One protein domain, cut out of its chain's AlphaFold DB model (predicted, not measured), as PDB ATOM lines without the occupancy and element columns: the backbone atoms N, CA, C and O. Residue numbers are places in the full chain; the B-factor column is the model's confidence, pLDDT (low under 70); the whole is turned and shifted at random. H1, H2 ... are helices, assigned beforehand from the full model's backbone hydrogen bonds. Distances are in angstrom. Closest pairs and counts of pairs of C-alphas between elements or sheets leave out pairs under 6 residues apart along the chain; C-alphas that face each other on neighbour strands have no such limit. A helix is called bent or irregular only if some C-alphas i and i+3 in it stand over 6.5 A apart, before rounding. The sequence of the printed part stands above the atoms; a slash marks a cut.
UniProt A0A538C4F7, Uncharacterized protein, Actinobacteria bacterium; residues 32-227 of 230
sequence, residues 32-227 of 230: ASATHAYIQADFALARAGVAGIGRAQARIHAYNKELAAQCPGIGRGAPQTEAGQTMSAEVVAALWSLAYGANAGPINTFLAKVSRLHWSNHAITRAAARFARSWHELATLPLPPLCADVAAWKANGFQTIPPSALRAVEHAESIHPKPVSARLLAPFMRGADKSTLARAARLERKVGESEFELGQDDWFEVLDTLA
ATOM      1  N   ALA A  32      53.727  27.954  34.677       98.00
ATOM      2  CA  ALA A  32      52.544  27.656  35.483       98.00
ATOM      3  C   ALA A  32      51.267  27.621  34.628       98.00
ATOM      4  O   ALA A  32      50.476  26.683  34.735       98.00
ATOM      5  N   SER A  33      51.093  28.592  33.725       97.75
ATOM      6  CA  SER A  33      49.962  28.623  32.785       97.75
ATOM      7  C   SER A  33      49.969  27.418  31.833       97.75
ATOM      8  O   SER A  33      48.950  26.742  31.675       97.75
ATOM      9  N   ALA A  34      51.129  27.081  31.258       98.50
ATOM     10  CA  ALA A  34      51.288  25.916  30.389       98.50
ATOM     11  C   ALA A  34      51.009  24.600  31.136       98.50
ATOM     12  O   ALA A  34      50.318  23.723  30.615       98.50
ATOM     13  N   THR A  35      51.482  24.479  32.379       98.75
ATOM     14  CA  THR A  35      51.224  23.318  33.248       98.75
ATOM     15  C   THR A  35      49.738  23.158  33.544       98.75
ATOM     16  O   THR A  35      49.198  22.063  33.374       98.75
ATOM     17  N   HIS A  36      49.058  24.245  33.910       98.69
ATOM     18  CA  HIS A  36      47.615  24.236  34.118       98.69
ATOM     19  C   HIS A  36      46.870  23.795  32.848       98.69
ATOM     20  O   HIS A  36      46.042  22.883  32.893       98.69
ATOM     21  N   ALA A  37      47.203  24.381  31.693       98.69
ATOM     22  CA  ALA A  37      46.578  24.046  30.415       98.69
ATOM     23  C   ALA A  37      46.797  22.578  30.009       98.69
ATOM     24  O   ALA A  37      45.857  21.935  29.537       98.69
ATOM     25  N   TYR A  38      48.001  22.036  30.227       98.75
ATOM     26  CA  TYR A  38      48.301  20.620  30.005       98.75
ATOM     27  C   TYR A  38      47.423  19.722  30.881       98.75
ATOM     28  O   TYR A  38      46.748  18.843  30.355       98.75
ATOM     29  N   ILE A  39      47.360  19.984  32.192       98.81
ATOM     30  CA  ILE A  39      46.570  19.184  33.141       98.81
ATOM     31  C   ILE A  39      45.074  19.222  32.797       98.81
ATOM     32  O   ILE A  39      44.394  18.201  32.877       98.81
ATOM     33  N   GLN A  40      44.547  20.380  32.388       98.81
ATOM     34  CA  GLN A  40      43.151  20.489  31.951       98.81
ATOM     35  C   GLN A  40      42.892  19.727  30.644       98.81
ATOM     36  O   GLN A  40      41.840  19.105  30.495       98.81
ATOM     37  N   ALA A  41      43.828  19.771  29.693       98.75
ATOM     38  CA  ALA A  41      43.715  19.027  28.441       98.75
ATOM     39  C   ALA A  41      43.760  17.510  28.685       98.75
ATOM     40  O   ALA A  41      42.932  16.789  28.134       98.75
ATOM     41  N   ASP A  42      44.668  17.058  29.544       98.69
ATOM     42  CA  ASP A  42      44.838  15.660  29.943       98.69
ATOM     43  C   ASP A  42      43.598  15.118  30.670       98.69
ATOM     44  O   ASP A  42      43.008  14.113  30.277       98.69
ATOM     45  N   PHE A  43      43.084  15.868  31.650       98.75
ATOM     46  CA  PHE A  43      41.831  15.534  32.325       98.75
ATOM     47  C   PHE A  43      40.639  15.452  31.357       98.75
ATOM     48  O   PHE A  43      39.798  14.556  31.478       98.75
ATOM     49  N   ALA A  44      40.550  16.377  30.396       98.81
ATOM     50  CA  ALA A  44      39.502  16.352  29.383       98.81
ATOM     51  C   ALA A  44      39.619  15.127  28.462       98.81
ATOM     52  O   ALA A  44      38.592  14.522  28.152       98.81
ATOM     53  N   LEU A  45      40.842  14.743  28.072       98.69
ATOM     54  CA  LEU A  45      41.098  13.538  27.286       98.69
ATOM     55  C   LEU A  45      40.686  12.280  28.061       98.69
ATOM     56  O   LEU A  45      39.878  11.504  27.560       98.69
ATOM     57  N   ALA A  46      41.144  12.124  29.305       98.62
ATOM     58  CA  ALA A  46      40.821  10.966  30.138       98.62
ATOM     59  C   ALA A  46      39.306  10.829  30.380       98.62
ATOM     60  O   ALA A  46      38.732   9.742  30.294       98.62
ATOM     61  N   ARG A  47      38.612  11.950  30.621       98.81
ATOM     62  CA  ARG A  47      37.147  11.969  30.740       98.81
ATOM     63  C   ARG A  47      36.459  11.568  29.434       98.81
ATOM     64  O   ARG A  47      35.458  10.853  29.480       98.81
ATOM     65  N   ALA A  48      36.952  12.051  28.294       98.62
ATOM     66  CA  ALA A  48      36.414  11.677  26.993       98.62
ATOM     67  C   ALA A  48      36.628  10.186  26.701       98.62
ATOM     68  O   ALA A  48      35.707   9.558  26.195       98.62
ATOM     69  N   GLY A  49      37.773   9.620  27.102       98.19
ATOM     70  CA  GLY A  49      38.044   8.183  27.029       98.19
ATOM     71  C   GLY A  49      36.992   7.366  27.777       98.19
ATOM     72  O   GLY A  49      36.329   6.528  27.175       98.19
ATOM     73  N   VAL A  50      36.723   7.694  29.048       98.56
ATOM     74  CA  VAL A  50      35.667   7.014  29.830       98.56
ATOM     75  C   VAL A  50      34.287   7.153  29.179       98.56
ATOM     76  O   VAL A  50      33.526   6.191  29.125       98.56
ATOM     77  N   ALA A  51      33.947   8.334  28.659       98.50
ATOM     78  CA  ALA A  51      32.680   8.543  27.953       98.50
ATOM     79  C   ALA A  51      32.618   7.833  26.582       98.50
ATOM     80  O   ALA A  51      31.537   7.677  26.016       98.50
ATOM     81  N   GLY A  52      33.768   7.446  26.030       98.06
ATOM     82  CA  GLY A  52      33.916   6.805  24.729       98.06
ATOM     83  C   GLY A  52      33.823   5.281  24.751       98.06
ATOM     84  O   GLY A  52      33.615   4.712  23.681       98.06
ATOM     85  N   ILE A  53      33.913   4.637  25.922       98.06
ATOM     86  CA  ILE A  53      33.975   3.167  26.068       98.06
ATOM     87  C   ILE A  53      32.854   2.470  25.282       98.06
ATOM     88  O   ILE A  53      33.133   1.693  24.376       98.06
ATOM     89  N   GLY A  54      31.588   2.828  25.522       98.00
ATOM     90  CA  GLY A  54      30.466   2.175  24.834       98.00
ATOM     91  C   GLY A  54      30.466   2.374  23.311       98.00
ATOM     92  O   GLY A  54      30.016   1.509  22.565       98.00
ATOM     93  N   ARG A  55      31.011   3.494  22.817       98.19
ATOM     94  CA  ARG A  55      31.158   3.734  21.372       98.19
ATOM     95  C   ARG A  55      32.249   2.852  20.772       98.19
ATOM     96  O   ARG A  55      32.072   2.372  19.658       98.19
ATOM     97  N   ALA A  56      33.362   2.673  21.485       97.88
ATOM     98  CA  ALA A  56      34.439   1.779  21.074       97.88
ATOM     99  C   ALA A  56      33.924   0.335  20.964       97.88
ATOM    100  O   ALA A  56      34.017  -0.245  19.885       97.88
ATOM    101  N   GLN A  57      33.256  -0.169  22.007       98.38
ATOM    102  CA  GLN A  57      32.640  -1.504  22.011       98.38
ATOM    103  C   GLN A  57      31.650  -1.688  20.857       98.38
ATOM    104  O   GLN A  57      31.706  -2.667  20.122       98.38
ATOM    105  N   ALA A  58      30.774  -0.705  20.617       98.44
ATOM    106  CA  ALA A  58      29.822  -0.786  19.510       98.44
ATOM    107  C   ALA A  58      30.512  -0.914  18.138       98.44
ATOM    108  O   ALA A  58      30.011  -1.635  17.272       98.44
ATOM    109  N   ARG A  59      31.655  -0.242  17.924       98.44
ATOM    110  CA  ARG A  59      32.441  -0.384  16.685       98.44
ATOM    111  C   ARG A  59      33.122  -1.747  16.598       98.44
ATOM    112  O   ARG A  59      33.123  -2.324  15.517       98.44
ATOM    113  N   ILE A  60      33.650  -2.254  17.709       98.56
ATOM    114  CA  ILE A  60      34.269  -3.581  17.785       98.56
ATOM    115  C   ILE A  60      33.244  -4.677  17.476       98.56
ATOM    116  O   ILE A  60      33.457  -5.456  16.553       98.56
ATOM    117  N   HIS A  61      32.078  -4.679  18.126       98.69
ATOM    118  CA  HIS A  61      31.030  -5.663  17.834       98.69
ATOM    119  C   HIS A  61      30.510  -5.567  16.395       98.69
ATOM    120  O   HIS A  61      30.172  -6.583  15.786       98.69
ATOM    121  N   ALA A  62      30.415  -4.356  15.831       98.69
ATOM    122  CA  ALA A  62      30.041  -4.187  14.429       98.69
ATOM    123  C   ALA A  62      31.089  -4.807  13.491       98.69
ATOM    124  O   ALA A  62      30.716  -5.521  12.562       98.69
ATOM    125  N   TYR A  63      32.374  -4.591  13.772       98.69
ATOM    126  CA  TYR A  63      33.470  -5.196  13.020       98.69
ATOM    127  C   TYR A  63      33.502  -6.722  13.170       98.69
ATOM    128  O   TYR A  63      33.627  -7.428  12.176       98.69
ATOM    129  N   ASN A  64      33.285  -7.261  14.372       98.69
ATOM    130  CA  ASN A  64      33.228  -8.709  14.571       98.69
ATOM    131  C   ASN A  64      32.079  -9.356  13.767       98.69
ATOM    132  O   ASN A  64      32.259 -10.378  13.110       98.69
ATOM    133  N   LYS A  65      30.903  -8.712  13.723       98.69
ATOM    134  CA  LYS A  65      29.792  -9.150  12.854       98.69
ATOM    135  C   LYS A  65      30.160  -9.122  11.374       98.69
ATOM    136  O   LYS A  65      29.735  -9.998  10.622       98.69
ATOM    137  N   GLU A  66      30.924  -8.121  10.951       98.56
ATOM    138  CA  GLU A  66      31.434  -8.029   9.586       98.56
ATOM    139  C   GLU A  66      32.397  -9.185   9.269       98.56
ATOM    140  O   GLU A  66      32.218  -9.853   8.251       98.56
ATOM    141  N   LEU A  67      33.339  -9.500  10.165       98.56
ATOM    142  CA  LEU A  67      34.231 -10.659  10.031       98.56
ATOM    143  C   LEU A  67      33.452 -11.977   9.959       98.56
ATOM    144  O   LEU A  67      33.719 -12.803   9.086       98.56
ATOM    145  N   ALA A  68      32.444 -12.152  10.820       98.50
ATOM    146  CA  ALA A  68      31.585 -13.335  10.827       98.50
ATOM    147  C   ALA A  68      30.812 -13.517   9.509       98.50
ATOM    148  O   ALA A  68      30.518 -14.644   9.115       98.50
ATOM    149  N   ALA A  69      30.493 -12.423   8.812       98.50
ATOM    150  CA  ALA A  69      29.858 -12.471   7.500       98.50
ATOM    151  C   ALA A  69      30.864 -12.712   6.359       98.50
ATOM    152  O   ALA A  69      30.535 -13.396   5.392       98.50
ATOM    153  N   GLN A  70      32.072 -12.145   6.449       98.38
ATOM    154  CA  GLN A  70      33.056 -12.173   5.362       98.38
ATOM    155  C   GLN A  70      33.948 -13.417   5.368       98.38
ATOM    156  O   GLN A  70      34.213 -13.983   4.308       98.38
ATOM    157  N   CYS A  71      34.445 -13.831   6.531       98.56
ATOM    158  CA  CYS A  71      35.463 -14.875   6.637       98.56
ATOM    159  C   CYS A  71      35.314 -15.762   7.892       98.56
ATOM    160  O   CYS A  71      36.299 -16.002   8.598       98.56
ATOM    161  N   PRO A  72      34.113 -16.303   8.182       98.44
ATOM    162  CA  PRO A  72      33.898 -17.100   9.385       98.44
ATOM    163  C   PRO A  72      34.797 -18.343   9.407       98.44
ATOM    164  O   PRO A  72      34.825 -19.141   8.466       98.44
ATOM    165  N   GLY A  73      35.527 -18.525  10.506       98.38
ATOM    166  CA  GLY A  73      36.397 -19.675  10.734       98.38
ATOM    167  C   GLY A  73      37.553 -19.811   9.741       98.38
ATOM    168  O   GLY A  73      38.032 -20.929   9.516       98.38
ATOM    169  N   ILE A  74      37.984 -18.714   9.110       98.62
ATOM    170  CA  ILE A  74      39.048 -18.735   8.099       98.62
ATOM    171  C   ILE A  74      40.350 -19.344   8.641       98.62
ATOM    172  O   ILE A  74      40.985 -20.122   7.932       98.62
ATOM    173  N   GLY A  75      40.676 -19.112   9.913       98.31
ATOM    174  CA  GLY A  75      41.842 -19.634  10.631       98.31
ATOM    175  C   GLY A  75      41.732 -21.085  11.100       98.31
ATOM    176  O   GLY A  75      42.686 -21.604  11.669       98.31
ATOM    177  N   ARG A  76      40.619 -21.786  10.836       98.56
ATOM    178  CA  ARG A  76      40.424 -23.172  11.294       98.56
ATOM    179  C   ARG A  76      41.604 -24.068  10.908       98.56
ATOM    180  O   ARG A  76      41.922 -24.198   9.723       98.56
ATOM    181  N   GLY A  77      42.172 -24.734  11.915       97.94
ATOM    182  CA  GLY A  77      43.348 -25.599  11.789       97.94
ATOM    183  C   GLY A  77      44.680 -24.898  12.072       97.94
ATOM    184  O   GLY A  77      45.714 -25.559  12.001       97.94
ATOM    185  N   ALA A  78      44.666 -23.600  12.396       97.94
ATOM    186  CA  ALA A  78      45.849 -22.868  12.822       97.94
ATOM    187  C   ALA A  78      46.490 -23.520  14.066       97.94
ATOM    188  O   ALA A  78      45.775 -23.879  15.008       97.94
ATOM    189  N   PRO A  79      47.823 -23.687  14.093       97.38
ATOM    190  CA  PRO A  79      48.517 -24.289  15.223       97.38
ATOM    191  C   PRO A  79      48.742 -23.270  16.356       97.38
ATOM    192  O   PRO A  79      48.894 -22.074  16.113       97.38
ATOM    193  N   GLN A  80      48.834 -23.750  17.601       96.75
ATOM    194  CA  GLN A  80      49.269 -22.951  18.756       96.75
ATOM    195  C   GLN A  80      50.797 -22.790  18.751       96.75
ATOM    196  O   GLN A  80      51.525 -23.530  19.409       96.75
ATOM    197  N   THR A  81      51.294 -21.850  17.953       96.31
ATOM    198  CA  THR A  81      52.724 -21.526  17.821       96.31
ATOM    199  C   THR A  81      52.957 -20.034  18.036       96.31
ATOM    200  O   THR A  81      52.006 -19.262  18.132       96.31
ATOM    201  N   GLU A  82      54.219 -19.607  18.059       94.88
ATOM    202  CA  GLU A  82      54.586 -18.183  18.059       94.88
ATOM    203  C   GLU A  82      53.934 -17.420  16.894       94.88
ATOM    204  O   GLU A  82      53.383 -16.344  17.089       94.88
ATOM    205  N   ALA A  83      53.879 -18.030  15.706       94.25
ATOM    206  CA  ALA A  83      53.162 -17.482  14.557       94.25
ATOM    207  C   ALA A  83      51.655 -17.295  14.855       94.25
ATOM    208  O   ALA A  83      51.086 -16.242  14.574       94.25
ATOM    209  N   GLY A  84      51.012 -18.283  15.490       95.88
ATOM    210  CA  GLY A  84      49.623 -18.148  15.944       95.88
ATOM    211  C   GLY A  84      49.425 -17.007  16.944       95.88
ATOM    212  O   GLY A  84      48.460 -16.256  16.820       95.88
ATOM    213  N   GLN A  85      50.374 -16.817  17.864       96.50
ATOM    214  CA  GLN A  85      50.362 -15.689  18.800       96.50
ATOM    215  C   GLN A  85      50.498 -14.344  18.079       96.50
ATOM    216  O   GLN A  85      49.791 -13.402  18.421       96.50
ATOM    217  N   THR A  86      51.315 -14.249  17.026       97.12
ATOM    218  CA  THR A  86      51.394 -13.033  16.199       97.12
ATOM    219  C   THR A  86      50.069 -12.712  15.503       97.12
ATOM    220  O   THR A  86      49.655 -11.558  15.509       97.12
ATOM    221  N   MET A  87      49.365 -13.704  14.945       98.12
ATOM    222  CA  MET A  87      48.032 -13.458  14.365       98.12
ATOM    223  C   MET A  87      47.019 -13.026  15.421       98.12
ATOM    224  O   MET A  87      46.160 -12.187  15.161       98.12
ATOM    225  N   SER A  88      47.134 -13.573  16.627       97.69
ATOM    226  CA  SER A  88      46.314 -13.153  17.756       97.69
ATOM    227  C   SER A  88      46.619 -11.713  18.195       97.69
ATOM    228  O   SER A  88      45.706 -10.934  18.469       97.69
ATOM    229  N   ALA A  89      47.890 -11.305  18.165       98.00
ATOM    230  CA  ALA A  89      48.301  -9.922  18.391       98.00
ATOM    231  C   ALA A  89      47.820  -8.973  17.275       98.00
ATOM    232  O   ALA A  89      47.505  -7.814  17.545       98.00
ATOM    233  N   GLU A  90      47.693  -9.446  16.032       98.50
ATOM    234  CA  GLU A  90      47.103  -8.654  14.945       98.50
ATOM    235  C   GLU A  90      45.626  -8.334  15.230       98.50
ATOM    236  O   GLU A  90      45.172  -7.211  14.987       98.50
ATOM    237  N   VAL A  91      44.886  -9.279  15.826       98.62
ATOM    238  CA  VAL A  91      43.524  -9.024  16.319       98.62
ATOM    239  C   VAL A  91      43.536  -7.910  17.367       98.62
ATOM    240  O   VAL A  91      42.744  -6.976  17.257       98.62
ATOM    241  N   VAL A  92      44.462  -7.936  18.332       98.12
ATOM    242  CA  VAL A  92      44.610  -6.848  19.320       98.12
ATOM    243  C   VAL A  92      44.882  -5.503  18.634       98.12
ATOM    244  O   VAL A  92      44.241  -4.505  18.968       98.12
ATOM    245  N   ALA A  93      45.754  -5.465  17.621       98.25
ATOM    246  CA  ALA A  93      46.021  -4.251  16.846       98.25
ATOM    247  C   ALA A  93      44.760  -3.722  16.129       98.25
ATOM    248  O   ALA A  93      44.518  -2.510  16.109       98.25
ATOM    249  N   ALA A  94      43.916  -4.612  15.592       98.69
ATOM    250  CA  ALA A  94      42.631  -4.241  15.000       98.69
ATOM    251  C   ALA A  94      41.656  -3.662  16.039       98.69
ATOM    252  O   ALA A  94      41.040  -2.620  15.796       98.69
ATOM    253  N   LEU A  95      41.560  -4.282  17.220       98.56
ATOM    254  CA  LEU A  95      40.730  -3.787  18.320       98.56
ATOM    255  C   LEU A  95      41.184  -2.399  18.789       98.56
ATOM    256  O   LEU A  95      40.353  -1.501  18.947       98.56
ATOM    257  N   TRP A  96      42.493  -2.174  18.928       98.25
ATOM    258  CA  TRP A  96      43.049  -0.858  19.256       98.25
ATOM    259  C   TRP A  96      42.760   0.187  18.174       98.25
ATOM    260  O   TRP A  96      42.318   1.289  18.508       98.25
ATOM    261  N   SER A  97      42.928  -0.149  16.890       98.62
ATOM    262  CA  SER A  97      42.569   0.746  15.777       98.62
ATOM    263  C   SER A  97      41.112   1.219  15.877       98.62
ATOM    264  O   SER A  97      40.822   2.418  15.784       98.62
ATOM    265  N   LEU A  98      40.180   0.304  16.161       98.56
ATOM    266  CA  LEU A  98      38.759   0.625  16.311       98.56
ATOM    267  C   LEU A  98      38.473   1.453  17.570       98.56
ATOM    268  O   LEU A  98      37.758   2.462  17.489       98.56
ATOM    269  N   ALA A  99      39.029   1.051  18.716       98.06
ATOM    270  CA  ALA A  99      38.782   1.683  20.007       98.06
ATOM    271  C   ALA A  99      39.334   3.114  20.068       98.06
ATOM    272  O   ALA A  99      38.606   4.059  20.403       98.06
ATOM    273  N   TYR A 100      40.593   3.313  19.676       98.25
ATOM    274  CA  TYR A 100      41.210   4.638  19.659       98.25
ATOM    275  C   TYR A 100      40.701   5.486  18.493       98.25
ATOM    276  O   TYR A 100      40.438   6.680  18.671       98.25
ATOM    277  N   GLY A 101      40.426   4.875  17.338       98.38
ATOM    278  CA  GLY A 101      39.773   5.543  16.214       98.38
ATOM    279  C   GLY A 101      38.372   6.070  16.560       98.38
ATOM    280  O   GLY A 101      37.963   7.122  16.066       98.38
ATOM    281  N   ALA A 102      37.623   5.404  17.453       98.00
ATOM    282  CA  ALA A 102      36.341   5.904  17.973       98.00
ATOM    283  C   ALA A 102      36.483   7.201  18.793       98.00
ATOM    284  O   ALA A 102      35.520   7.963  18.917       98.00
ATOM    285  N   ASN A 103      37.683   7.464  19.315       97.44
ATOM    286  CA  ASN A 103      38.028   8.610  20.152       97.44
ATOM    287  C   ASN A 103      38.969   9.612  19.454       97.44
ATOM    288  O   ASN A 103      39.514  10.509  20.106       97.44
ATOM    289  N   ALA A 104      39.113   9.533  18.126       98.31
ATOM    290  CA  ALA A 104      40.021  10.390  17.364       98.31
ATOM    291  C   ALA A 104      39.740  11.896  17.535       98.31
ATOM    292  O   ALA A 104      40.667  12.698  17.607       98.31
ATOM    293  N   GLY A 105      38.472  12.308  17.659       98.50
ATOM    294  CA  GLY A 105      38.101  13.715  17.878       98.50
ATOM    295  C   GLY A 105      38.687  14.307  19.175       98.50
ATOM    296  O   GLY A 105      39.436  15.291  19.115       98.50
ATOM    297  N   PRO A 106      38.382  13.725  20.353       98.62
ATOM    298  CA  PRO A 106      39.013  14.107  21.617       98.62
ATOM    299  C   PRO A 106      40.545  14.053  21.597       98.62
ATOM    300  O   PRO A 106      41.185  14.995  22.068       98.62
ATOM    301  N   ILE A 107      41.136  13.016  20.997       98.56
ATOM    302  CA  ILE A 107      42.595  12.872  20.871       98.56
ATOM    303  C   ILE A 107      43.203  14.013  20.041       98.56
ATOM    304  O   ILE A 107      44.157  14.660  20.474       98.56
ATOM    305  N   ASN A 108      42.611  14.348  18.894       98.69
ATOM    306  CA  ASN A 108      43.066  15.463  18.060       98.69
ATOM    307  C   ASN A 108      42.911  16.814  18.772       98.69
ATOM    308  O   ASN A 108      43.754  17.700  18.625       98.69
ATOM    309  N   THR A 109      41.870  16.965  19.594       98.75
ATOM    310  CA  THR A 109      41.687  18.158  20.434       98.75
ATOM    311  C   THR A 109      42.797  18.276  21.479       98.75
ATOM    312  O   THR A 109      43.331  19.369  21.683       98.75
ATOM    313  N   PHE A 110      43.172  17.168  22.125       98.69
ATOM    314  CA  PHE A 110      44.303  17.125  23.050       98.69
ATOM    315  C   PHE A 110      45.615  17.494  22.346       98.69
ATOM    316  O   PHE A 110      46.305  18.412  22.793       98.69
ATOM    317  N   LEU A 111      45.908  16.868  21.201       98.56
ATOM    318  CA  LEU A 111      47.096  17.159  20.394       98.56
ATOM    319  C   LEU A 111      47.186  18.642  20.016       98.56
ATOM    320  O   LEU A 111      48.229  19.266  20.213       98.56
ATOM    321  N   ALA A 112      46.096  19.220  19.508       98.56
ATOM    322  CA  ALA A 112      46.053  20.620  19.090       98.56
ATOM    323  C   ALA A 112      46.270  21.600  20.253       98.56
ATOM    324  O   ALA A 112      46.842  22.673  20.054       98.56
ATOM    325  N   LYS A 113      45.817  21.249  21.465       98.62
ATOM    326  CA  LYS A 113      46.080  22.044  22.670       98.62
ATOM    327  C   LYS A 113      47.538  21.925  23.095       98.62
ATOM    328  O   LYS A 113      48.194  22.946  23.272       98.62
ATOM    329  N   VAL A 114      48.046  20.701  23.231       98.50
ATOM    330  CA  VAL A 114      49.392  20.435  23.758       98.50
ATOM    331  C   VAL A 114      50.495  20.926  22.820       98.50
ATOM    332  O   VAL A 114      51.508  21.421  23.302       98.50
ATOM    333  N   SER A 115      50.298  20.879  21.499       97.62
ATOM    334  CA  SER A 115      51.293  21.344  20.517       97.62
ATOM    335  C   SER A 115      51.607  22.841  20.594       97.62
ATOM    336  O   SER A 115      52.631  23.284  20.079       97.62
ATOM    337  N   ARG A 116      50.740  23.625  21.243       98.06
ATOM    338  CA  ARG A 116      50.921  25.067  21.453       98.06
ATOM    339  C   ARG A 116      51.588  25.392  22.790       98.06
ATOM    340  O   ARG A 116      51.976  26.540  23.006       98.06
ATOM    341  N   LEU A 117      51.700  24.416  23.690       98.31
ATOM    342  CA  LEU A 117      52.247  24.615  25.027       98.31
ATOM    343  C   LEU A 117      53.770  24.545  25.001       98.31
ATOM    344  O   LEU A 117      54.363  23.652  24.396       98.31
ATOM    345  N   HIS A 118      54.393  25.486  25.698       98.06
ATOM    346  CA  HIS A 118      55.838  25.586  25.805       98.06
ATOM    347  C   HIS A 118      56.204  25.852  27.259       98.06
ATOM    348  O   HIS A 118      55.589  26.694  27.911       98.06
ATOM    349  N   TRP A 119      57.217  25.134  27.734       98.00
ATOM    350  CA  TRP A 119      57.836  25.354  29.032       98.00
ATOM    351  C   TRP A 119      59.279  25.787  28.834       98.00
ATOM    352  O   TRP A 119      59.958  25.315  27.913       98.00
ATOM    353  N   SER A 120      59.768  26.596  29.762       96.81
ATOM    354  CA  SER A 120      61.181  26.958  29.875       96.81
ATOM    355  C   SER A 120      62.047  25.706  30.079       96.81
ATOM    356  O   SER A 120      63.175  25.622  29.595       96.81
ATOM    357  N   ASN A 121      61.498  24.671  30.729       97.00
ATOM    358  CA  ASN A 121      62.101  23.343  30.783       97.00
ATOM    359  C   ASN A 121      61.757  22.509  29.532       97.00
ATOM    360  O   ASN A 121      60.704  21.870  29.448       97.00
ATOM    361  N   HIS A 122      62.703  22.412  28.594       97.75
ATOM    362  CA  HIS A 122      62.546  21.629  27.363       97.75
ATOM    363  C   HIS A 122      62.240  20.137  27.572       97.75
ATOM    364  O   HIS A 122      61.691  19.502  26.669       97.75
ATOM    365  N   ALA A 123      62.586  19.546  28.722       98.06
ATOM    366  CA  ALA A 123      62.227  18.158  29.003       98.06
ATOM    367  C   ALA A 123      60.703  17.989  29.124       98.06
ATOM    368  O   ALA A 123      60.171  17.005  28.611       98.06
ATOM    369  N   ILE A 124      60.007  18.968  29.717       98.38
ATOM    370  CA  ILE A 124      58.541  18.980  29.827       98.38
ATOM    371  C   ILE A 124      57.923  19.133  28.438       98.38
ATOM    372  O   ILE A 124      57.123  18.290  28.040       98.38
ATOM    373  N   THR A 125      58.374  20.124  27.662       98.50
ATOM    374  CA  THR A 125      57.901  20.360  26.287       98.50
ATOM    375  C   THR A 125      58.029  19.102  25.421       98.50
ATOM    376  O   THR A 125      57.072  18.686  24.769       98.50
ATOM    377  N   ARG A 126      59.189  18.427  25.450       98.44
ATOM    378  CA  ARG A 126      59.400  17.187  24.685       98.44
ATOM    379  C   ARG A 126      58.535  16.028  25.176       98.44
ATOM    380  O   ARG A 126      58.067  15.252  24.344       98.44
ATOM    381  N   ALA A 127      58.361  15.877  26.490       98.56
ATOM    382  CA  ALA A 127      57.535  14.816  27.063       98.56
ATOM    383  C   ALA A 127      56.057  15.003  26.692       98.56
ATOM    384  O   ALA A 127      55.446  14.067  26.180       98.56
ATOM    385  N   ALA A 128      55.522  16.218  26.842       98.62
ATOM    386  CA  ALA A 128      54.143  16.543  26.488       98.62
ATOM    387  C   ALA A 128      53.879  16.332  24.988       98.62
ATOM    388  O   ALA A 128      52.906  15.682  24.610       98.62
ATOM    389  N   ALA A 129      54.790  16.801  24.128       98.56
ATOM    390  CA  ALA A 129      54.663  16.625  22.685       98.56
ATOM    391  C   ALA A 129      54.738  15.147  22.260       98.56
ATOM    392  O   ALA A 129      54.012  14.736  21.359       98.56
ATOM    393  N   ARG A 130      55.602  14.340  22.895       98.62
ATOM    394  CA  ARG A 130      55.676  12.892  22.640       98.62
ATOM    395  C   ARG A 130      54.384  12.198  23.049       98.62
ATOM    396  O   ARG A 130      53.840  11.454  22.250       98.62
ATOM    397  N   PHE A 131      53.883  12.493  24.245       98.50
ATOM    398  CA  PHE A 131      52.638  11.927  24.746       98.50
ATOM    399  C   PHE A 131      51.456  12.216  23.813       98.50
ATOM    400  O   PHE A 131      50.718  11.308  23.445       98.50
ATOM    401  N   ALA A 132      51.322  13.466  23.362       98.56
ATOM    402  CA  ALA A 132      50.281  13.859  22.420       98.56
ATOM    403  C   ALA A 132      50.403  13.172  21.051       98.56
ATOM    404  O   ALA A 132      49.384  12.811  20.465       98.56
ATOM    405  N   ARG A 133      51.629  12.963  20.548       98.62
ATOM    406  CA  ARG A 133      51.851  12.215  19.302       98.62
ATOM    407  C   ARG A 133      51.515  10.737  19.443       98.62
ATOM    408  O   ARG A 133      50.811  10.236  18.584       98.62
ATOM    409  N   SER A 134      51.915  10.076  20.530       98.50
ATOM    410  CA  SER A 134      51.568   8.667  20.760       98.50
ATOM    411  C   SER A 134      50.052   8.447  20.788       98.50
ATOM    412  O   SER A 134      49.561   7.496  20.195       98.50
ATOM    413  N   TRP A 135      49.290   9.360  21.399       98.25
ATOM    414  CA  TRP A 135      47.827   9.305  21.325       98.25
ATOM    415  C   TRP A 135      47.297   9.453  19.901       98.25
ATOM    416  O   TRP A 135      46.393   8.724  19.504       98.25
ATOM    417  N   HIS A 136      47.839  10.401  19.136       98.62
ATOM    418  CA  HIS A 136      47.443  10.591  17.746       98.62
ATOM    419  C   HIS A 136      47.762   9.362  16.893       98.62
ATOM    420  O   HIS A 136      46.890   8.912  16.163       98.62
ATOM    421  N   GLU A 137      48.956   8.789  17.052       98.50
ATOM    422  CA  GLU A 137      49.373   7.556  16.382       98.50
ATOM    423  C   GLU A 137      48.373   6.423  16.661       98.50
ATOM    424  O   GLU A 137      47.852   5.862  15.700       98.50
ATOM    425  N   LEU A 138      47.985   6.187  17.929       97.94
ATOM    426  CA  LEU A 138      46.924   5.227  18.284       97.94
ATOM    427  C   LEU A 138      45.589   5.529  17.586       97.94
ATOM    428  O   LEU A 138      44.960   4.638  17.024       97.94
ATOM    429  N   ALA A 139      45.147   6.790  17.601       98.31
ATOM    430  CA  ALA A 139      43.880   7.199  16.989       98.31
ATOM    431  C   ALA A 139      43.851   7.057  15.463       98.31
ATOM    432  O   ALA A 139      42.771   7.046  14.867       98.31
ATOM    433  N   THR A 140      45.025   7.011  14.838       98.44
ATOM    434  CA  THR A 140      45.202   6.878  13.391       98.44
ATOM    435  C   THR A 140      45.754   5.518  12.982       98.44
ATOM    436  O   THR A 140      46.115   5.354  11.816       98.44
ATOM    437  N   LEU A 141      45.824   4.552  13.907       98.06
ATOM    438  CA  LEU A 141      46.254   3.195  13.593       98.06
ATOM    439  C   LEU A 141      45.400   2.642  12.444       98.06
ATOM    440  O   LEU A 141      44.169   2.636  12.556       98.06
ATOM    441  N   PRO A 142      46.012   2.186  11.338       98.25
ATOM    442  CA  PRO A 142      45.263   1.586  10.247       98.25
ATOM    443  C   PRO A 142      44.609   0.287  10.724       98.25
ATOM    444  O   PRO A 142      45.213  -0.472  11.479       98.25
ATOM    445  N   LEU A 143      43.382   0.027  10.268       98.50
ATOM    446  CA  LEU A 143      42.693  -1.229  10.551       98.50
ATOM    447  C   LEU A 143      43.359  -2.364   9.747       98.50
ATOM    448  O   LEU A 143      43.363  -2.278   8.513       98.50
ATOM    449  N   PRO A 144      43.920  -3.405  10.394       98.31
ATOM    450  CA  PRO A 144      44.537  -4.529   9.695       98.31
ATOM    451  C   PRO A 144      43.508  -5.338   8.884       98.31
ATOM    452  O   PRO A 144      42.351  -5.474   9.303       98.31
ATOM    453  N   PRO A 145      43.884  -5.895   7.720       98.19
ATOM    454  CA  PRO A 145      42.983  -6.670   6.877       98.19
ATOM    455  C   PRO A 145      42.896  -8.139   7.342       98.19
ATOM    456  O   PRO A 145      43.228  -9.044   6.577       98.19
ATOM    457  N   LEU A 146      42.401  -8.382   8.566       98.56
ATOM    458  CA  LEU A 146      42.436  -9.695   9.242       98.56
ATOM    459  C   LEU A 146      42.009 -10.876   8.354       98.56
ATOM    460  O   LEU A 146      42.702 -11.888   8.294       98.56
ATOM    461  N   CYS A 147      40.897 -10.766   7.618       98.69
ATOM    462  CA  CYS A 147      40.452 -11.846   6.727       98.69
ATOM    463  C   CYS A 147      41.499 -12.199   5.656       98.69
ATOM    464  O   CYS A 147      41.703 -13.377   5.357       98.69
ATOM    465  N   ALA A 148      42.147 -11.192   5.061       98.69
ATOM    466  CA  ALA A 148      43.156 -11.390   4.025       98.69
ATOM    467  C   ALA A 148      44.457 -11.946   4.616       98.69
ATOM    468  O   ALA A 148      45.030 -12.874   4.043       98.69
ATOM    469  N   ASP A 149      44.880 -11.434   5.772       98.62
ATOM    470  CA  ASP A 149      46.111 -11.873   6.428       98.62
ATOM    471  C   ASP A 149      45.976 -13.313   6.963       98.62
ATOM    472  O   ASP A 149      46.816 -14.166   6.660       98.62
ATOM    473  N   VAL A 150      44.856 -13.674   7.604       98.62
ATOM    474  CA  VAL A 150      44.607 -15.070   8.022       98.62
ATOM    475  C   VAL A 150      44.483 -16.009   6.815       98.62
ATOM    476  O   VAL A 150      45.003 -17.127   6.847       98.62
ATOM    477  N   ALA A 151      43.840 -15.578   5.722       98.75
ATOM    478  CA  ALA A 151      43.761 -16.381   4.500       98.75
ATOM    479  C   ALA A 151      45.144 -16.613   3.870       98.75
ATOM    480  O   ALA A 151      45.446 -17.736   3.458       98.75
ATOM    481  N   ALA A 152      45.999 -15.587   3.827       98.62
ATOM    482  CA  ALA A 152      47.364 -15.690   3.319       98.62
ATOM    483  C   ALA A 152      48.232 -16.613   4.189       98.62
ATOM    484  O   ALA A 152      48.980 -17.437   3.656       98.62
ATOM    485  N   TRP A 153      48.088 -16.537   5.514       98.56
ATOM    486  CA  TRP A 153      48.760 -17.444   6.444       98.56
ATOM    487  C   TRP A 153      48.295 -18.894   6.254       98.56
ATOM    488  O   TRP A 153      49.106 -19.810   6.128       98.56
ATOM    489  N   LYS A 154      46.985 -19.120   6.116       98.56
ATOM    490  CA  LYS A 154      46.436 -20.451   5.832       98.56
ATOM    491  C   LYS A 154      46.906 -21.014   4.494       98.56
ATOM    492  O   LYS A 154      47.213 -22.202   4.409       98.56
ATOM    493  N   ALA A 155      46.984 -20.184   3.455       98.50
ATOM    494  CA  ALA A 155      47.402 -20.605   2.119       98.50
ATOM    495  C   ALA A 155      48.837 -21.160   2.088       98.50
ATOM    496  O   ALA A 155      49.138 -22.010   1.252       98.50
ATOM    497  N   ASN A 156      49.703 -20.734   3.014       97.38
ATOM    498  CA  ASN A 156      51.053 -21.283   3.175       97.38
ATOM    499  C   ASN A 156      51.152 -22.401   4.230       97.38
ATOM    500  O   ASN A 156      52.251 -22.768   4.640       97.38
ATOM    501  N   GLY A 157      50.017 -22.957   4.664       98.06
ATOM    502  CA  GLY A 157      49.979 -24.020   5.664       98.06
ATOM    503  C   GLY A 157      50.340 -23.541   7.069       98.06
ATOM    504  O   GLY A 157      50.883 -24.321   7.848       98.06
ATOM    505  N   PHE A 158      50.058 -22.274   7.385       98.19
ATOM    506  CA  PHE A 158      50.339 -21.639   8.673       98.19
ATOM    507  C   PHE A 158      51.835 -21.537   9.028       98.19
ATOM    508  O   PHE A 158      52.199 -21.468  10.202       98.19
ATOM    509  N   GLN A 159      52.718 -21.510   8.027       96.50
ATOM    510  CA  GLN A 159      54.171 -21.497   8.219       96.50
ATOM    511  C   GLN A 159      54.740 -20.088   8.398       96.50
ATOM    512  O   GLN A 159      55.580 -19.875   9.270       96.50
ATOM    513  N   THR A 160      54.281 -19.126   7.593       97.38
ATOM    514  CA  THR A 160      54.877 -17.781   7.533       97.38
ATOM    515  C   THR A 160      53.818 -16.711   7.713       97.38
ATOM    516  O   THR A 160      52.845 -16.663   6.957       97.38
ATOM    517  N   ILE A 161      54.021 -15.823   8.682       98.12
ATOM    518  CA  ILE A 161      53.110 -14.707   8.930       98.12
ATOM    519  C   ILE A 161      53.181 -13.699   7.778       98.12
ATOM    520  O   ILE A 161      54.281 -13.378   7.313       98.12
ATOM    521  N   PRO A 162      52.035 -13.184   7.299       98.44
ATOM    522  CA  PRO A 162      52.021 -12.106   6.325       98.44
ATOM    523  C   PRO A 162      52.841 -10.903   6.816       98.44
ATOM    524  O   PRO A 162      52.675 -10.454   7.950       98.44
ATOM    525  N   PRO A 163      53.698 -10.304   5.969       98.25
ATOM    526  CA  PRO A 163      54.444  -9.111   6.358       98.25
ATOM    527  C   PRO A 163      53.553  -7.923   6.768       98.25
ATOM    528  O   PRO A 163      54.013  -7.039   7.483       98.25
ATOM    529  N   SER A 164      52.309  -7.861   6.280       98.06
ATOM    530  CA  SER A 164      51.283  -6.896   6.708       98.06
ATOM    531  C   SER A 164      50.949  -7.046   8.188       98.06
ATOM    532  O   SER A 164      51.106  -6.069   8.920       98.06
ATOM    533  N   ALA A 165      50.592  -8.257   8.615       98.12
ATOM    534  CA  ALA A 165      50.289  -8.592  10.001       98.12
ATOM    535  C   ALA A 165      51.454  -8.245  10.942       98.12
ATOM    536  O   ALA A 165      51.263  -7.520  11.915       98.12
ATOM    537  N   LEU A 166      52.684  -8.657  10.599       98.19
ATOM    538  CA  LEU A 166      53.880  -8.326  11.391       98.19
ATOM    539  C   LEU A 166      54.049  -6.814  11.578       98.19
ATOM    540  O   LEU A 166      54.194  -6.345  12.701       98.19
ATOM    541  N   ARG A 167      53.968  -6.034  10.492       98.38
ATOM    542  CA  ARG A 167      54.095  -4.571  10.578       98.38
ATOM    543  C   ARG A 167      52.978  -3.934  11.396       98.38
ATOM    544  O   ARG A 167      53.231  -2.939  12.070       98.38
ATOM    545  N   ALA A 168      51.754  -4.451  11.300       97.69
ATOM    546  CA  ALA A 168      50.627  -3.945  12.072       97.69
ATOM    547  C   ALA A 168      50.852  -4.158  13.576       97.69
ATOM    548  O   ALA A 168      50.715  -3.206  14.343       97.69
ATOM    549  N   VAL A 169      51.269  -5.368  13.969       98.19
ATOM    550  CA  VAL A 169      51.598  -5.713  15.361       98.19
ATOM    551  C   VAL A 169      52.766  -4.875  15.870       98.19
ATOM    552  O   VAL A 169      52.609  -4.152  16.850       98.19
ATOM    553  N   GLU A 170      53.901  -4.878  15.165       98.38
ATOM    554  CA  GLU A 170      55.091  -4.109  15.553       98.38
ATOM    555  C   GLU A 170      54.780  -2.616  15.712       98.38
ATOM    556  O   GLU A 170      55.234  -1.969  16.659       98.38
ATOM    557  N   HIS A 171      53.988  -2.047  14.795       98.38
ATOM    558  CA  HIS A 171      53.615  -0.644  14.881       98.38
ATOM    559  C   HIS A 171      52.718  -0.375  16.089       98.38
ATOM    560  O   HIS A 171      53.012   0.548  16.848       98.38
ATOM    561  N   ALA A 172      51.674  -1.179  16.297       97.69
ATOM    562  CA  ALA A 172      50.766  -1.029  17.429       97.69
ATOM    563  C   ALA A 172      51.509  -1.154  18.771       97.69
ATOM    564  O   ALA A 172      51.373  -0.283  19.631       97.69
ATOM    565  N   GLU A 173      52.356  -2.172  18.924       97.25
ATOM    566  CA  GLU A 173      53.147  -2.405  20.136       97.25
ATOM    567  C   GLU A 173      54.192  -1.317  20.386       97.25
ATOM    568  O   GLU A 173      54.518  -1.037  21.533       97.25
ATOM    569  N   SER A 174      54.699  -0.653  19.343       97.88
ATOM    570  CA  SER A 174      55.668   0.437  19.508       97.88
ATOM    571  C   SER A 174      55.081   1.698  20.158       97.88
ATOM    572  O   SER A 174      55.830   2.572  20.619       97.88
ATOM    573  N   ILE A 175      53.750   1.821  20.202       98.12
ATOM    574  CA  ILE A 175      53.079   3.022  20.685       98.12
ATOM    575  C   ILE A 175      52.761   2.882  22.173       98.12
ATOM    576  O   ILE A 175      51.849   2.176  22.593       98.12
ATOM    577  N   HIS A 176      53.485   3.642  22.993       96.00
ATOM    578  CA  HIS A 176      53.269   3.694  24.437       96.00
ATOM    579  C   HIS A 176      53.032   5.137  24.902       96.00
ATOM    580  O   HIS A 176      53.995   5.855  25.211       96.00
ATOM    581  N   PRO A 177      51.767   5.599  24.969       96.81
ATOM    582  CA  PRO A 177      51.454   6.908  25.518       96.81
ATOM    583  C   PRO A 177      51.925   6.991  26.971       96.81
ATOM    584  O   PRO A 177      51.454   6.274  27.849       96.81
ATOM    585  N   LYS A 178      52.879   7.885  27.234       97.50
ATOM    586  CA  LYS A 178      53.399   8.132  28.578       97.50
ATOM    587  C   LYS A 178      53.147   9.583  28.984       97.50
ATOM    588  O   LYS A 178      53.785  10.461  28.393       97.50
ATOM    589  N   PRO A 179      52.285   9.854  29.981       97.50
ATOM    590  CA  PRO A 179      52.022  11.217  30.421       97.50
ATOM    591  C   PRO A 179      53.286  11.869  30.989       97.50
ATOM    592  O   PRO A 179      54.239  11.200  31.415       97.50
ATOM    593  N   VAL A 180      53.304  13.204  31.014       98.25
ATOM    594  CA  VAL A 180      54.379  13.947  31.676       98.25
ATOM    595  C   VAL A 180      54.353  13.595  33.160       98.25
ATOM    596  O   VAL A 180      53.313  13.664  33.812       98.25
ATOM    597  N   SER A 181      55.503  13.214  33.718       97.88
ATOM    598  CA  SER A 181      55.541  12.792  35.117       97.88
ATOM    599  C   SER A 181      55.123  13.933  36.049       97.88
ATOM    600  O   SER A 181      55.569  15.074  35.910       97.88
ATOM    601  N   ALA A 182      54.320  13.611  37.066       97.81
ATOM    602  CA  ALA A 182      53.893  14.585  38.071       97.81
ATOM    603  C   ALA A 182      55.087  15.281  38.751       97.81
ATOM    604  O   ALA A 182      55.007  16.456  39.095       97.81
ATOM    605  N   ARG A 183      56.223  14.581  38.892       97.88
ATOM    606  CA  ARG A 183      57.469  15.140  39.437       97.88
ATOM    607  C   ARG A 183      58.027  16.280  38.581       97.88
ATOM    608  O   ARG A 183      58.549  17.234  39.146       97.88
ATOM    609  N   LEU A 184      57.938  16.182  37.253       97.81
ATOM    610  CA  LEU A 184      58.397  17.242  36.352       97.81
ATOM    611  C   LEU A 184      57.465  18.459  36.376       97.81
ATOM    612  O   LEU A 184      57.944  19.580  36.255       97.81
ATOM    613  N   LEU A 185      56.160  18.246  36.560       98.12
ATOM    614  CA  LEU A 185      55.170  19.325  36.618       98.12
ATOM    615  C   LEU A 185      55.122  20.024  37.983       98.12
ATOM    616  O   LEU A 185      54.794  21.205  38.043       98.12
ATOM    617  N   ALA A 186      55.459  19.317  39.068       98.12
ATOM    618  CA  ALA A 186      55.269  19.768  40.449       98.12
ATOM    619  C   ALA A 186      55.727  21.209  40.756       98.12
ATOM    620  O   ALA A 186      54.968  21.904  41.432       98.12
ATOM    621  N   PRO A 187      56.886  21.704  40.266       97.81
ATOM    622  CA  PRO A 187      57.317  23.082  40.531       97.81
ATOM    623  C   PRO A 187      56.368  24.162  39.984       97.81
ATOM    624  O   PRO A 187      56.346  25.278  40.496       97.81
ATOM    625  N   PHE A 188      55.582  23.836  38.956       98.12
ATOM    626  CA  PHE A 188      54.739  24.781  38.220       98.12
ATOM    627  C   PHE A 188      53.243  24.625  38.519       98.12
ATOM    628  O   PHE A 188      52.437  25.432  38.063       98.12
ATOM    629  N   MET A 189      52.858  23.607  39.290       98.12
ATOM    630  CA  MET A 189      51.460  23.343  39.635       98.12
ATOM    631  C   MET A 189      50.928  24.374  40.634       98.12
ATOM    632  O   MET A 189      51.577  24.679  41.636       98.12
ATOM    633  N   ARG A 190      49.710  24.874  40.403       97.31
ATOM    634  CA  ARG A 190      49.035  25.853  41.270       97.31
ATOM    635  C   ARG A 190      47.606  25.415  41.599       97.31
ATOM    636  O   ARG A 190      46.977  24.659  40.864       97.31
ATOM    637  N   GLY A 191      47.080  25.896  42.725       96.50
ATOM    638  CA  GLY A 191      45.683  25.684  43.121       96.50
ATOM    639  C   GLY A 191      45.226  24.223  43.008       96.50
ATOM    640  O   GLY A 191      45.762  23.334  43.671       96.50
ATOM    641  N   ALA A 192      44.232  23.974  42.153       97.75
ATOM    642  CA  ALA A 192      43.596  22.666  41.990       97.75
ATOM    643  C   ALA A 192      44.350  21.684  41.068       97.75
ATOM    644  O   ALA A 192      43.895  20.544  40.916       97.75
ATOM    645  N   ASP A 193      45.486  22.069  40.479       98.44
ATOM    646  CA  ASP A 193      46.226  21.259  39.499       98.44
ATOM    647  C   ASP A 193      46.546  19.855  40.016       98.44
ATOM    648  O   ASP A 193      46.315  18.865  39.324       98.44
ATOM    649  N   LYS A 194      46.988  19.736  41.275       98.12
ATOM    650  CA  LYS A 194      47.335  18.439  41.882       98.12
ATOM    651  C   LYS A 194      46.143  17.498  41.973       98.12
ATOM    652  O   LYS A 194      46.256  16.318  41.650       98.12
ATOM    653  N   SER A 195      44.992  18.024  42.381       98.25
ATOM    654  CA  SER A 195      43.758  17.245  42.449       98.25
ATOM    655  C   SER A 195      43.232  16.872  41.060       98.25
ATOM    656  O   SER A 195      42.727  15.766  40.879       98.25
ATOM    657  N   THR A 196      43.393  17.758  40.071       98.50
ATOM    658  CA  THR A 196      42.942  17.533  38.692       98.50
ATOM    659  C   THR A 196      43.797  16.473  38.004       98.50
ATOM    660  O   THR A 196      43.243  15.522  37.463       98.50
ATOM    661  N   LEU A 197      45.125  16.553  38.131       98.31
ATOM    662  CA  LEU A 197      46.047  15.530  37.629       98.31
ATOM    663  C   LEU A 197      45.771  14.161  38.271       98.31
ATOM    664  O   LEU A 197      45.691  13.147  37.587       98.31
ATOM    665  N   ALA A 198      45.529  14.122  39.586       98.31
ATOM    666  CA  ALA A 198      45.159  12.879  40.263       98.31
ATOM    667  C   ALA A 198      43.808  12.312  39.783       98.31
ATOM    668  O   ALA A 198      43.612  11.097  39.804       98.31
ATOM    669  N   ARG A 199      42.853  13.167  39.389       98.56
ATOM    670  CA  ARG A 199      41.579  12.737  38.790       98.56
ATOM    671  C   ARG A 199      41.778  12.202  37.376       98.56
ATOM    672  O   ARG A 199      41.172  11.180  37.074       98.56
ATOM    673  N   ALA A 200      42.612  12.849  36.561       98.38
ATOM    674  CA  ALA A 200      42.975  12.368  35.228       98.38
ATOM    675  C   ALA A 200      43.550  10.947  35.313       98.38
ATOM    676  O   ALA A 200      42.952  10.029  34.768       98.38
ATOM    677  N   ALA A 201      44.555  10.726  36.168       98.25
ATOM    678  CA  ALA A 201      45.168   9.408  36.368       98.25
ATOM    679  C   ALA A 201      44.190   8.309  36.845       98.25
ATOM    680  O   ALA A 201      44.393   7.126  36.582       98.25
ATOM    681  N   ARG A 202      43.121   8.662  37.579       98.56
ATOM    682  CA  ARG A 202      42.064   7.695  37.940       98.56
ATOM    683  C   ARG A 202      41.162   7.357  36.758       98.56
ATOM    684  O   ARG A 202      40.745   6.214  36.636       98.56
ATOM    685  N   LEU A 203      40.847   8.340  35.918       98.50
ATOM    686  CA  LEU A 203      40.054   8.127  34.710       98.50
ATOM    687  C   LEU A 203      40.842   7.325  33.668       98.50
ATOM    688  O   LEU A 203      40.280   6.401  33.101       98.50
ATOM    689  N   GLU A 204      42.130   7.615  33.478       97.56
ATOM    690  CA  GLU A 204      43.019   6.828  32.611       97.56
ATOM    691  C   GLU A 204      43.094   5.369  33.060       97.56
ATOM    692  O   GLU A 204      42.957   4.467  32.245       97.56
ATOM    693  N   ARG A 205      43.223   5.124  34.370       97.94
ATOM    694  CA  ARG A 205      43.191   3.761  34.908       97.94
ATOM    695  C   ARG A 205      41.874   3.059  34.614       97.94
ATOM    696  O   ARG A 205      41.901   1.913  34.208       97.94
ATOM    697  N   LYS A 206      40.745   3.756  34.761       97.94
ATOM    698  CA  LYS A 206      39.434   3.200  34.411       97.94
ATOM    699  C   LYS A 206      39.341   2.845  32.923       97.94
ATOM    700  O   LYS A 206      38.722   1.842  32.588       97.94
ATOM    701  N   VAL A 207      39.928   3.659  32.041       97.38
ATOM    702  CA  VAL A 207      40.032   3.332  30.610       97.38
ATOM    703  C   VAL A 207      40.869   2.068  30.426       97.38
ATOM    704  O   VAL A 207      40.369   1.133  29.822       97.38
ATOM    705  N   GLY A 208      42.060   1.985  31.028       96.44
ATOM    706  CA  GLY A 208      42.917   0.796  30.937       96.44
ATOM    707  C   GLY A 208      42.299  -0.477  31.536       96.44
ATOM    708  O   GLY A 208      42.427  -1.547  30.959       96.44
ATOM    709  N   GLU A 209      41.581  -0.374  32.658       96.12
ATOM    710  CA  GLU A 209      40.801  -1.479  33.243       96.12
ATOM    711  C   GLU A 209      39.702  -1.937  32.277       96.12
ATOM    712  O   GLU A 209      39.537  -3.130  32.055       96.12
ATOM    713  N   SER A 210      39.001  -0.993  31.640       95.62
ATOM    714  CA  SER A 210      37.970  -1.306  30.644       95.62
ATOM    715  C   SER A 210      38.567  -1.940  29.383       95.62
ATOM    716  O   SER A 210      37.991  -2.880  28.855       95.62
ATOM    717  N   GLU A 211      39.713  -1.449  28.905       94.12
ATOM    718  CA  GLU A 211      40.454  -2.036  27.780       94.12
ATOM    719  C   GLU A 211      40.945  -3.448  28.094       94.12
ATOM    720  O   GLU A 211      40.986  -4.281  27.199       94.12
ATOM    721  N   PHE A 212      41.295  -3.734  29.348       95.00
ATOM    722  CA  PHE A 212      41.686  -5.074  29.760       95.00
ATOM    723  C   PHE A 212      40.477  -6.008  29.877       95.00
ATOM    724  O   PHE A 212      40.449  -7.039  29.218       95.00
ATOM    725  N   GLU A 213      39.475  -5.646  30.683       95.81
ATOM    726  CA  GLU A 213      38.314  -6.503  30.953       95.81
ATOM    727  C   GLU A 213      37.472  -6.718  29.691       95.81
ATOM    728  O   GLU A 213      37.258  -7.850  29.272       95.81
ATOM    729  N   LEU A 214      37.042  -5.633  29.041       94.25
ATOM    730  CA  LEU A 214      36.198  -5.719  27.847       94.25
ATOM    731  C   LEU A 214      37.013  -6.110  26.618       94.25
ATOM    732  O   LEU A 214      36.525  -6.845  25.768       94.25
ATOM    733  N   GLY A 215      38.258  -5.635  26.521       95.06
ATOM    734  CA  GLY A 215      39.112  -5.971  25.386       95.06
ATOM    735  C   GLY A 215      39.531  -7.437  25.376       95.06
ATOM    736  O   GLY A 215      39.719  -7.980  24.293       95.06
ATOM    737  N   GLN A 216      39.633  -8.098  26.535       97.00
ATOM    738  CA  GLN A 216      39.866  -9.541  26.594       97.00
ATOM    739  C   GLN A 216      38.665 -10.328  26.050       97.00
ATOM    740  O   GLN A 216      38.862 -11.226  25.232       97.00
ATOM    741  N   ASP A 217      37.444  -9.966  26.446       97.81
ATOM    742  CA  ASP A 217      36.222 -10.586  25.919       97.81
ATOM    743  C   ASP A 217      36.093 -10.347  24.404       97.81
ATOM    744  O   ASP A 217      35.922 -11.295  23.636       97.81
ATOM    745  N   ASP A 218      36.273  -9.100  23.957       98.12
ATOM    746  CA  ASP A 218      36.246  -8.723  22.538       98.12
ATOM    747  C   ASP A 218      37.310  -9.483  21.721       98.12
ATOM    748  O   ASP A 218      37.062  -9.911  20.590       98.12
ATOM    749  N   TRP A 219      38.507  -9.670  22.286       98.19
ATOM    750  CA  TRP A 219      39.590 -10.435  21.669       98.19
ATOM    751  C   TRP A 219      39.220 -11.907  21.507       98.19
ATOM    752  O   TRP A 219      39.329 -12.428  20.396       98.19
ATOM    753  N   PHE A 220      38.706 -12.556  22.556       98.25
ATOM    754  CA  PHE A 220      38.240 -13.940  22.466       98.25
ATOM    755  C   PHE A 220      37.116 -14.108  21.440       98.25
ATOM    756  O   PHE A 220      37.179 -15.019  20.615       98.25
ATOM    757  N   GLU A 221      36.131 -13.207  21.415       98.44
ATOM    758  CA  GLU A 221      35.033 -13.266  20.443       98.44
ATOM    759  C   GLU A 221      35.521 -13.172  18.987       98.44
ATOM    760  O   GLU A 221      35.001 -13.868  18.104       98.44
ATOM    761  N   VAL A 222      36.510 -12.315  18.712       98.56
ATOM    762  CA  VAL A 222      37.079 -12.181  17.363       98.56
ATOM    763  C   VAL A 222      37.940 -13.394  17.005       98.56
ATOM    764  O   VAL A 222      37.837 -13.896  15.881       98.56
ATOM    765  N   LEU A 223      38.745 -13.913  17.938       98.56
ATOM    766  CA  LEU A 223      39.508 -15.147  17.718       98.56
ATOM    767  C   LEU A 223      38.587 -16.326  17.400       98.56
ATOM    768  O   LEU A 223      38.835 -17.041  16.427       98.56
ATOM    769  N   ASP A 224      37.494 -16.479  18.145       98.56
ATOM    770  CA  ASP A 224      36.490 -17.518  17.914       98.56
ATOM    771  C   ASP A 224      35.826 -17.360  16.545       98.56
ATOM    772  O   ASP A 224      35.689 -18.330  15.791       98.56
ATOM    773  N   THR A 225      35.480 -16.124  16.175       98.62
ATOM    774  CA  THR A 225      34.896 -15.801  14.866       98.62
ATOM    775  C   THR A 225      35.824 -16.198  13.721       98.62
ATOM    776  O   THR A 225      35.376 -16.755  12.713       98.62
ATOM    777  N   LEU A 226      37.129 -15.976  13.878       98.69
ATOM    778  CA  LEU A 226      38.146 -16.356  12.898       98.69
ATOM    779  C   LEU A 226      38.601 -17.819  13.039       98.69
ATOM    780  O   LEU A 226      39.289 -18.316  12.150       98.69
ATOM    781  N   ALA A 227      38.188 -18.532  14.091       98.31
ATOM    782  CA  ALA A 227      38.712 -19.838  14.504       98.31
ATOM    783  C   ALA A 227      40.248 -19.861  14.644       98.31
ATOM    784  O   ALA A 227      40.902 -20.814  14.208       98.31
TER     785      ALA A 227
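This is residues 32 to 227 of the 230 residues of an uncharacterized protein of Actinobacteria bacterium (UniProt A0A538C4F7). A rod of helices: the bent helix H1 and the long helix H8 run side by side along it, the same way. The hairpin of H3 and H4 packs on the first arm, H1a, through H3; toward the other end H2 packs on the second arm, H1b, and on H8, with H5 and H6 on H2. Short H7 sits by the start of H1a. The printed part has 196 residues with eight named helices, H1 to H8 in chain order, and no named strand: all helix. It is only just compact, close to loose, with a radius of gyration of the C-alphas of 19.3 A and spans of 60 by 30 by 24 A.

H1, residues 32 to 70, was assigned as one helix by its hydrogen bonds but is bent: C-alphas 51 and 54 are 7.4 A apart. Its arms, H1a, residues 32 to 51, and H1b, residues 54 to 70, stand at a steep tilt of 48 degrees. H8, residues 193 to 226, touches H1a with its residues 193 to 207 alone, at a shallow tilt of 33 degrees, only just short of steep; the closest C-alphas, of Phe 43 and Ala 200, are 4.4 A apart. H3, residues 104 to 114, touches H1a, opposite ways at a shallow tilt of 7 degrees, closest at the C-alphas of Ala 41 and Phe 110, 5.7 A. H4, residues 122 to 139, forms a helical hairpin with H3, closest at the C-alphas of Leu 111 and Ala 132, 5.0 A. The hub is H2, residues 82 to 101, touching five helices. Among them, H1b touches it with residues 56 to 60 alone, at a steep tilt of 50 degrees, the closest C-alphas being those of Ala 56 and Ala 99, 4.5 A. H6, residues 163 to 174, touches H2 at a steep tilt of 62 degrees, closest at the C-alphas of Glu 90 and Val 169, 5.4 A. H5, residues 146 to 155, touches H2, closest at the C-alphas of Val 91 and Leu 146, 7.2 A. H7, residues 182 to 188, only just touches H1a, with 3 pairs of C-alphas within 8 A, closest Ala 32 and Phe 188, 4.5 A. H3 and H8 are apart. Every O i to N i+4 pair is within hydrogen-bond range in H1a, H1b, H2, H3, H4, H5 and H6; in H8 29 of 30 are, and in H7 1 of 3, beside 2 of 4 O i to N i+3 pairs.

H1a begins at C-alpha 32, (52.544, 27.656, 35.483), and measures 28.6 A from first to last C-alpha; H1b measures 24.3 A. H2 measures 28.0 A and H4 25.8 A. H8 measures 46.8 A, has a kink of 29 degrees near residue 217 and ends at C-alpha 226, (38.146, -16.356, 12.898). H7 is irregular: C-alphas 184 and 187 are 7.3 A apart.

The two C-alphas farthest apart, of Gly 157 and Gly 191, are 62.4 A apart. The printed part has no cut. The link from H1 to H2, 11 residues, is long. The mean pLDDT of the printed part is 98.0, and no printed residue is under 70.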